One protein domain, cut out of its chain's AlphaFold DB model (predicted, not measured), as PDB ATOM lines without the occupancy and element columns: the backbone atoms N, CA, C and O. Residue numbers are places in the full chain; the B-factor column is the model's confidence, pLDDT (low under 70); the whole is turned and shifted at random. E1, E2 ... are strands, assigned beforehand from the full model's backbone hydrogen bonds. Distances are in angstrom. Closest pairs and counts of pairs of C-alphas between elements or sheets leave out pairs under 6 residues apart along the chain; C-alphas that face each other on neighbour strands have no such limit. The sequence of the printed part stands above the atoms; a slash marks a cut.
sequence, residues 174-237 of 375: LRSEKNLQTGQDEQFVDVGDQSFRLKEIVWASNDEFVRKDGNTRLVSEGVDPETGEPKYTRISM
ATOM      1  N   LEU A 174     201.491 190.547 204.015       78.75
ATOM      2  CA  LEU A 174     201.501 190.458 202.559       78.75
ATOM      3  C   LEU A 174     201.013 191.779 201.962       78.75
ATOM      4  O   LEU A 174     199.873 192.187 202.188       78.75
ATOM      5  N   ARG A 175     201.849 192.417 201.139       89.94
ATOM      6  CA  ARG A 175     201.460 193.593 200.353       89.94
ATOM      7  C   ARG A 175     201.604 193.330 198.860       89.94
ATOM      8  O   ARG A 175     202.539 192.672 198.414       89.94
ATOM      9  N   SER A 176     200.687 193.878 198.075       84.19
ATOM     10  CA  SER A 176     200.749 193.835 196.612       84.19
ATOM     11  C   SER A 176     201.091 195.222 196.093       84.19
ATOM     12  O   SER A 176     200.375 196.183 196.378       84.19
ATOM     13  N   GLU A 177     202.158 195.332 195.310       90.31
ATOM     14  CA  GLU A 177     202.556 196.580 194.665       90.31
ATOM     15  C   GLU A 177     202.596 196.407 193.153       90.31
ATOM     16  O   GLU A 177     203.125 195.429 192.625       90.31
ATOM     17  N   LYS A 178     202.070 197.395 192.430       81.88
ATOM     18  CA  LYS A 178     202.125 197.391 190.973       81.88
ATOM     19  C   LYS A 178     203.502 197.844 190.508       81.88
ATOM     20  O   LYS A 178     203.886 198.998 190.702       81.88
ATOM     21  N   ASN A 179     204.232 196.956 189.846       86.06
ATOM     22  CA  ASN A 179     205.522 197.279 189.264       86.06
ATOM     23  C   ASN A 179     205.328 198.281 188.112       86.06
ATOM     24  O   ASN A 179     204.724 197.972 187.085       86.06
ATOM     25  N   LEU A 180     205.845 199.501 188.278       79.94
ATOM     26  CA  LEU A 180     205.651 200.603 187.327       79.94
ATOM     27  C   LEU A 180     206.339 200.382 185.968       79.94
ATOM     28  O   LEU A 180     205.979 201.047 185.000       79.94
ATOM     29  N   GLN A 181     207.311 199.468 185.879       78.19
ATOM     30  CA  GLN A 181     208.012 199.160 184.628       78.19
ATOM     31  C   GLN A 181     207.321 198.053 183.832       78.19
ATOM     32  O   GLN A 181     207.220 198.150 182.613       78.19
ATOM     33  N   THR A 182     206.852 197.001 184.504       85.19
ATOM     34  CA  THR A 182     206.232 195.843 183.836       85.19
ATOM     35  C   THR A 182     204.707 195.917 183.807       85.19
ATOM     36  O   THR A 182     204.070 195.182 183.056       85.19
ATOM     37  N   GLY A 183     204.107 196.782 184.629       90.25
ATOM     38  CA  GLY A 183     202.664 196.863 184.838       90.25
ATOM     39  C   GLY A 183     202.072 195.667 185.592       90.25
ATOM     40  O   GLY A 183     200.851 195.618 185.737       90.25
ATOM     41  N   GLN A 184     202.903 194.722 186.046       81.44
ATOM     42  CA  GLN A 184     202.486 193.522 186.772       81.44
ATOM     43  C   GLN A 184     202.412 193.789 188.274       81.44
ATOM     44  O   GLN A 184     203.234 194.530 188.814       81.44
ATOM     45  N   ASP A 185     201.458 193.154 188.947       82.50
ATOM     46  CA  ASP A 185     201.387 193.171 190.404       82.50
ATOM     47  C   ASP A 185     202.456 192.223 190.966       82.50
ATOM     48  O   ASP A 185     202.498 191.036 190.636       82.50
ATOM     49  N   GLU A 186     203.356 192.758 191.786       88.31
ATOM     50  CA  GLU A 186     204.356 191.998 192.527       88.31
ATOM     51  C   GLU A 186     203.926 191.907 193.993       88.31
ATOM     52  O   GLU A 186     203.547 192.899 194.615       88.31
ATOM     53  N   GLN A 187     203.974 190.695 194.543       85.12
ATOM     54  CA  GLN A 187     203.696 190.452 195.954       85.12
ATOM     55  C   GLN A 187     204.980 190.574 196.765       85.12
ATOM     56  O   GLN A 187     206.024 190.027 196.385       85.12
ATOM     57  N   PHE A 188     204.875 191.266 197.890       87.56
ATOM     58  CA  PHE A 188     205.928 191.430 198.869       87.56
ATOM     59  C   PHE A 188     205.474 190.901 200.227       87.56
ATOM     60  O   PHE A 188     204.294 190.969 200.569       87.56
ATOM     61  N   VAL A 189     206.429 190.379 200.983       82.19
ATOM     62  CA  VAL A 189     206.283 190.034 202.394       82.19
ATOM     63  C   VAL A 189     207.101 191.042 203.181       82.19
ATOM     64  O   VAL A 189     208.306 191.159 202.945       82.19
ATOM     65  N   ASP A 190     206.448 191.764 204.083       83.19
ATOM     66  CA  ASP A 190     207.118 192.661 205.016       83.19
ATOM     67  C   ASP A 190     207.419 191.921 206.321       83.19
ATOM     68  O   ASP A 190     206.530 191.326 206.935       83.19
ATOM     69  N   VAL A 191     208.692 191.943 206.716       74.00
ATOM     70  CA  VAL A 191     209.221 191.286 207.914       74.00
ATOM     71  C   VAL A 191     210.091 192.307 208.645       74.00
ATOM     72  O   VAL A 191     211.208 192.604 208.218       74.00
ATOM     73  N   GLY A 192     209.554 192.896 209.715       80.88
ATOM     74  CA  GLY A 192     210.179 194.041 210.382       80.88
ATOM     75  C   GLY A 192     210.289 195.253 209.445       80.88
ATOM     76  O   GLY A 192     209.306 195.660 208.827       80.88
ATOM     77  N   ASP A 193     211.492 195.811 209.314       77.31
ATOM     78  CA  ASP A 193     211.808 196.949 208.440       77.31
ATOM     79  C   ASP A 193     212.188 196.543 207.001       77.31
ATOM     80  O   ASP A 193     212.587 197.389 206.194       77.31
ATOM     81  N   GLN A 194     212.069 195.254 206.660       77.00
ATOM     82  CA  GLN A 194     212.503 194.710 205.374       77.00
ATOM     83  C   GLN A 194     211.332 194.187 204.539       77.00
ATOM     84  O   GLN A 194     210.419 193.540 205.044       77.00
ATOM     85  N   SER A 195     211.405 194.429 203.228       82.12
ATOM     86  CA  SER A 195     210.413 193.980 202.248       82.12
ATOM     87  C   SER A 195     211.040 193.011 201.256       82.12
ATOM     88  O   SER A 195     211.998 193.354 200.556       82.12
ATOM     89  N   PHE A 196     210.462 191.818 201.132       80.19
ATOM     90  CA  PHE A 196     210.945 190.769 200.233       80.19
ATOM     91  C   PHE A 196     209.945 190.505 199.130       80.19
ATOM     92  O   PHE A 196     208.762 190.345 199.398       80.19
ATOM     93  N   ARG A 197     210.407 190.372 197.886       84.75
ATOM     94  CA  ARG A 197     209.554 189.865 196.806       84.75
ATOM     95  C   ARG A 197     209.241 188.398 197.076       84.75
ATOM     96  O   ARG A 197     210.164 187.598 197.178       84.75
ATOM     97  N   LEU A 198     207.962 188.026 197.101       75.56
ATOM     98  CA  LEU A 198     207.528 186.662 197.431       75.56
ATOM     99  C   LEU A 198     208.182 185.606 196.518       75.56
ATOM    100  O   LEU A 198     208.606 184.554 196.975       75.56
ATOM    101  N   LYS A 199     208.369 185.930 195.230       79.62
ATOM    102  CA  LYS A 199     209.048 185.066 194.240       79.62
ATOM    103  C   LYS A 199     210.538 184.805 194.515       79.62
ATOM    104  O   LYS A 199     211.150 183.988 193.827       79.62
ATOM    105  N   GLU A 200     211.138 185.550 195.437       76.94
ATOM    106  CA  GLU A 200     212.536 185.411 195.844       76.94
ATOM    107  C   GLU A 200     212.685 184.622 197.146       76.94
ATOM    108  O   GLU A 200     213.818 184.389 197.550       76.94
ATOM    109  N   ILE A 201     211.594 184.201 197.788       71.19
ATOM    110  CA  ILE A 201     211.616 183.388 199.008       71.19
ATOM    111  C   ILE A 201     211.485 181.918 198.601       71.19
ATOM    112  O   ILE A 201     210.560 181.554 197.877       71.19
ATOM    113  N   VAL A 202     212.431 181.079 199.026       65.56
ATOM    114  CA  VAL A 202     212.385 179.619 198.793       65.56
ATOM    115  C   VAL A 202     211.777 178.902 199.985       65.56
ATOM    116  O   VAL A 202     211.121 177.878 199.814       65.56
ATOM    117  N   TRP A 203     211.963 179.457 201.179       58.81
ATOM    118  CA  TRP A 203     211.450 178.883 202.409       58.81
ATOM    119  C   TRP A 203     211.197 179.981 203.448       58.81
ATOM    120  O   TRP A 203     211.952 180.954 203.530       58.81
ATOM    121  N   ALA A 204     210.105 179.832 204.195       66.75
ATOM    122  CA  ALA A 204     209.689 180.738 205.255       66.75
ATOM    123  C   ALA A 204     209.085 179.929 206.408       66.75
ATOM    124  O   ALA A 204     208.245 179.056 206.184       66.75
ATOM    125  N   SER A 205     209.500 180.252 207.624       70.12
ATOM    126  CA  SER A 205     208.920 179.787 208.883       70.12
ATOM    127  C   SER A 205     208.707 180.986 209.815       70.12
ATOM    128  O   SER A 205     209.038 182.116 209.455       70.12
ATOM    129  N   ASN A 206     208.157 180.757 211.010       57.94
ATOM    130  CA  ASN A 206     207.898 181.834 211.974       57.94
ATOM    131  C   ASN A 206     209.171 182.596 212.383       57.94
ATOM    132  O   ASN A 206     209.100 183.794 212.649       57.94
ATOM    133  N   ASP A 207     210.328 181.929 212.376       66.44
ATOM    134  CA  ASP A 207     211.583 182.499 212.875       66.44
ATOM    135  C   ASP A 207     212.643 182.697 211.789       66.44
ATOM    136  O   ASP A 207     213.715 183.242 212.072       66.44
ATOM    137  N   GLU A 208     212.372 182.281 210.548       70.25
ATOM    138  CA  GLU A 208     213.405 182.262 209.523       70.25
ATOM    139  C   GLU A 208     212.886 182.388 208.080       70.25
ATOM    140  O   GLU A 208     211.904 181.760 207.686       70.25
ATOM    141  N   PHE A 209     213.614 183.165 207.270       73.88
ATOM    142  CA  PHE A 209     213.375 183.339 205.834       73.88
ATOM    143  C   PHE A 209     214.644 183.062 205.021       73.88
ATOM    144  O   PHE A 209     215.714 183.610 205.315       73.88
ATOM    145  N   VAL A 210     214.512 182.273 203.949       72.12
ATOM    146  CA  VAL A 210     215.610 181.931 203.030       72.12
ATOM    147  C   VAL A 210     215.300 182.421 201.620       72.12
ATOM    148  O   VAL A 210     214.261 182.098 201.030       72.12
ATOM    149  N   ARG A 211     216.230 183.197 201.050       78.00
ATOM    150  CA  ARG A 211     216.120 183.704 199.677       78.00
ATOM    151  C   ARG A 211     216.593 182.684 198.643       78.00
ATOM    152  O   ARG A 211     217.481 181.875 198.883       78.00
ATOM    153  N   LYS A 212     216.062 182.808 197.427       70.81
ATOM    154  CA  LYS A 212     216.412 182.017 196.237       70.81
ATOM    155  C   LYS A 212     217.863 182.165 195.792       70.81
ATOM    156  O   LYS A 212     218.358 181.320 195.056       70.81
ATOM    157  N   ASP A 213     218.537 183.224 196.231       71.81
ATOM    158  CA  ASP A 213     219.968 183.397 195.994       71.81
ATOM    159  C   ASP A 213     220.845 182.467 196.854       71.81
ATOM    160  O   ASP A 213     222.046 182.400 196.603       71.81
ATOM    161  N   GLY A 214     220.271 181.764 197.842       64.62
ATOM    162  CA  GLY A 214     220.982 180.859 198.752       64.62
ATOM    163  C   GLY A 214     221.980 181.553 199.684       64.62
ATOM    164  O   GLY A 214     222.613 180.895 200.500       64.62
ATOM    165  N   ASN A 215     222.124 182.878 199.588       70.12
ATOM    166  CA  ASN A 215     223.200 183.634 200.228       70.12
ATOM    167  C   ASN A 215     222.709 184.538 201.358       70.12
ATOM    168  O   ASN A 215     223.525 185.110 202.080       70.12
ATOM    169  N   THR A 216     221.393 184.702 201.506       70.12
ATOM    170  CA  THR A 216     220.796 185.509 202.572       70.12
ATOM    171  C   THR A 216     219.793 184.684 203.368       70.12
ATOM    172  O   THR A 216     218.764 184.264 202.831       70.12
ATOM    173  N   ARG A 217     220.086 184.519 204.659       77.44
ATOM    174  CA  ARG A 217     219.205 183.927 205.670       77.44
ATOM    175  C   ARG A 217     218.885 184.994 206.714       77.44
ATOM    176  O   ARG A 217     219.793 185.678 207.184       77.44
ATOM    177  N   LEU A 218     217.612 185.177 207.039       75.25
ATOM    178  CA  LEU A 218     217.179 186.061 208.124       75.25
ATOM    179  C   LEU A 218     216.694 185.202 209.271       75.25
ATOM    180  O   LEU A 218     215.859 184.335 209.040       75.25
ATOM    181  N   VAL A 219     217.212 185.453 210.469       73.50
ATOM    182  CA  VAL A 219     216.837 184.725 211.684       73.50
ATOM    183  C   VAL A 219     216.316 185.723 212.711       73.50
ATOM    184  O   VAL A 219     216.932 186.773 212.915       73.50
ATOM    185  N   SER A 220     215.179 185.411 213.323       72.50
ATOM    186  CA  SER A 220     214.600 186.184 214.425       72.50
ATOM    187  C   SER A 220     215.518 186.144 215.655       72.50
ATOM    188  O   SER A 220     215.909 185.074 216.114       72.50
ATOM    189  N   GLU A 221     215.867 187.308 216.206       76.44
ATOM    190  CA  GLU A 221     216.595 187.458 217.481       76.44
ATOM    191  C   GLU A 221     215.656 187.760 218.664       76.44
ATOM    192  O   GLU A 221     216.111 188.008 219.782       76.44
ATOM    193  N   GLY A 222     214.340 187.763 218.435       73.31
ATOM    194  CA  GLY A 222     213.335 188.175 219.413       73.31
ATOM    195  C   GLY A 222     212.795 189.578 219.139       73.31
ATOM    196  O   GLY A 222     212.763 190.027 218.000       73.31
ATOM    197  N   VAL A 223     212.321 190.261 220.181       66.06
ATOM    198  CA  VAL A 223     211.605 191.543 220.070       66.06
ATOM    199  C   VAL A 223     212.449 192.668 220.667       66.06
ATOM    200  O   VAL A 223     212.936 192.541 221.794       66.06
ATOM    201  N   ASP A 224     212.619 193.769 219.935       70.75
ATOM    202  CA  ASP A 224     213.303 194.963 220.428       70.75
ATOM    203  C   ASP A 224     212.555 195.527 221.660       70.75
ATOM    204  O   ASP A 224     211.348 195.782 221.596       70.75
ATOM    205  N   PRO A 225     213.230 195.714 222.810       52.84
ATOM    206  CA  PRO A 225     212.574 196.118 224.052       52.84
ATOM    207  C   PRO A 225     212.101 197.581 224.066       52.84
ATOM    208  O   PRO A 225     211.334 197.959 224.960       52.84
ATOM    209  N   GLU A 226     212.564 198.418 223.135       65.81
ATOM    210  CA  GLU A 226     212.154 199.817 223.002       65.81
ATOM    211  C   GLU A 226     210.967 199.977 222.051       65.81
ATOM    212  O   GLU A 226     210.051 200.747 222.362       65.81
ATOM    213  N   THR A 227     210.955 199.249 220.929       73.62
ATOM    214  CA  THR A 227     209.910 199.383 219.896       73.62
ATOM    215  C   THR A 227     208.822 198.316 219.978       73.62
ATOM    216  O   THR A 227     207.692 198.571 219.566       73.62
ATOM    217  N   GLY A 228     209.116 197.145 220.547       74.31
ATOM    218  CA  GLY A 228     208.210 195.998 220.526       74.31
ATOM    219  C   GLY A 228     208.148 195.290 219.168       74.31
ATOM    220  O   GLY A 228     207.287 194.433 218.981       74.31
ATOM    221  N   GLU A 229     209.035 195.632 218.230       67.00
ATOM    222  CA  GLU A 229     209.090 195.024 216.898       67.00
ATOM    223  C   GLU A 229     210.055 193.828 216.868       67.00
ATOM    224  O   GLU A 229     211.081 193.842 217.558       67.00
ATOM    225  N   PRO A 230     209.755 192.775 216.086       58.19
ATOM    226  CA  PRO A 230     210.662 191.651 215.914       58.19
ATOM    227  C   PRO A 230     211.956 192.109 215.231       58.19
ATOM    228  O   PRO A 230     211.941 192.784 214.200       58.19
ATOM    229  N   LYS A 231     213.089 191.732 215.818       73.88
ATOM    230  CA  LYS A 231     214.429 192.039 215.331       73.88
ATOM    231  C   LYS A 231     214.962 190.835 214.569       73.88
ATOM    232  O   LYS A 231     215.042 189.743 215.123       73.88
ATOM    233  N   TYR A 232     215.369 191.041 213.323       76.25
ATOM    234  CA  TYR A 232     215.952 189.993 212.487       76.25
ATOM    235  C   TYR A 232     217.419 190.295 212.202       76.25
ATOM    236  O   TYR A 232     217.771 191.422 211.849       76.25
ATOM    237  N   THR A 233     218.272 189.277 212.299       71.25
ATOM    238  CA  THR A 233     219.671 189.380 211.877       71.25
ATOM    239  C   THR A 233     219.864 188.743 210.517       71.25
ATOM    240  O   THR A 233     219.463 187.607 210.254       71.25
ATOM    241  N   ARG A 234     220.517 189.502 209.637       71.69
ATOM    242  CA  ARG A 234     220.925 189.041 208.317       71.69
ATOM    243  C   ARG A 234     222.206 188.231 208.426       71.69
ATOM    244  O   ARG A 234     223.277 188.784 208.660       71.69
ATOM    245  N   ILE A 235     222.095 186.939 208.157       69.31
ATOM    246  CA  ILE A 235     223.229 186.043 207.985       69.31
ATOM    247  C   ILE A 235     223.535 185.988 206.488       69.31
ATOM    248  O   ILE A 235     222.763 185.463 205.682       69.31
ATOM    249  N   SER A 236     224.658 186.596 206.116       59.41
ATOM    250  CA  SER A 236     225.250 186.436 204.792       59.41
ATOM    251  C   SER A 236     226.071 185.147 204.793       59.41
ATOM    252  O   SER A 236     226.926 184.962 205.657       59.41
ATOM    253  N   MET A 237     225.793 184.232 203.864       55.00
ATOM    254  CA  MET A 237     226.519 182.956 203.744       55.00
ATOM    255  C   MET A 237     227.798 183.080 202.898       55.00
ATOM    256  O   MET A 237     228.255 182.116 202.286       55.00
TER     257      MET A 237
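This is residues 174 to 237 of the 375 residues of an uncharacterized protein of Actinoplanes friuliensis DSM 7358 (UniProt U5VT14). Two small antiparallel sheets follow each other along the chain, a four-strand sheet made by E4, E5, E6 and E7 and a three-strand sheet made by E1, E2 and E3, loosely joined through the turn between E3 and E4. The link of the E1 and E2 hairpin and the link of the E6 and E7 hairpin lie at opposite ends of the longest axis, with E3 nearest the mean of the C-alphas. The printed part has 64 residues with seven named strands, E1 to E7 in turn, and no named helix; the class is all strand, and the sheet orders are E4 - E5 - E6 - E7 and E1 - E2 - E3. It is only just loose, close to compact, with a radius of gyration of the C-alphas of 13.2 A and spans of 40 by 27 by 17 A.

The largest sheet is a meander, each strand the antiparallel neighbour of the one before: E4, residues 201 to 204, E5, residues 208 to 211, E6, residues 216 to 223, and E7, residues 230 to 236. E6 and E7 form a hairpin at 153 degrees between directions, with N 221 and O 231 within hydrogen-bond range at 2.8 A. The hairpin of E5 and E6 stands at 159 degrees, with N 218 and O 209 at 3.0 A. The hairpin of E4 and E5 stands at 172 degrees, with N 202 and O 210 at 2.9 A. E4 and E7 are its edge strands. The second meander is E1, residues 174 to 178, E2, residues 185 to 191, and E3, residues 194 to 197. E1 and E2 form a hairpin at 144 degrees, with N 186 and O 177 at 2.8 A; E2 and E3 form one at 145 degrees, with N 189 and O 196 at 2.8 A. E3 and E4 meet only through their link. E2 and E7 are only just apart, their closest C-alphas 8.1 A from each other; E3 and E6 are apart.

E6 is the longest strand by residues and measures 20.7 A from its first to its last C-alpha. E7 measures 19.1 A and ends with C-alpha 236 at (225.250, 186.436, 204.792). E5 measures 10.3 A and E4 7.1 A, from C-alpha 201 at (211.616, 183.388, 199.008). E1 begins with C-alpha 174 at (201.501, 190.458, 202.559) and measures 13.5 A, E2 19.3 A and E3 10.3 A.

The two C-alphas farthest apart, those of Thr 182 and Pro 225, are 40.7 A from each other. The printed part has no cut. The links E1 to E2 and E6 to E7 are short but not tight, the other links are tight, and no link is long. The mean pLDDT of the printed part is 74.6, and 14 residues are under 70, among them residues 202 to 204 and 235 to 237.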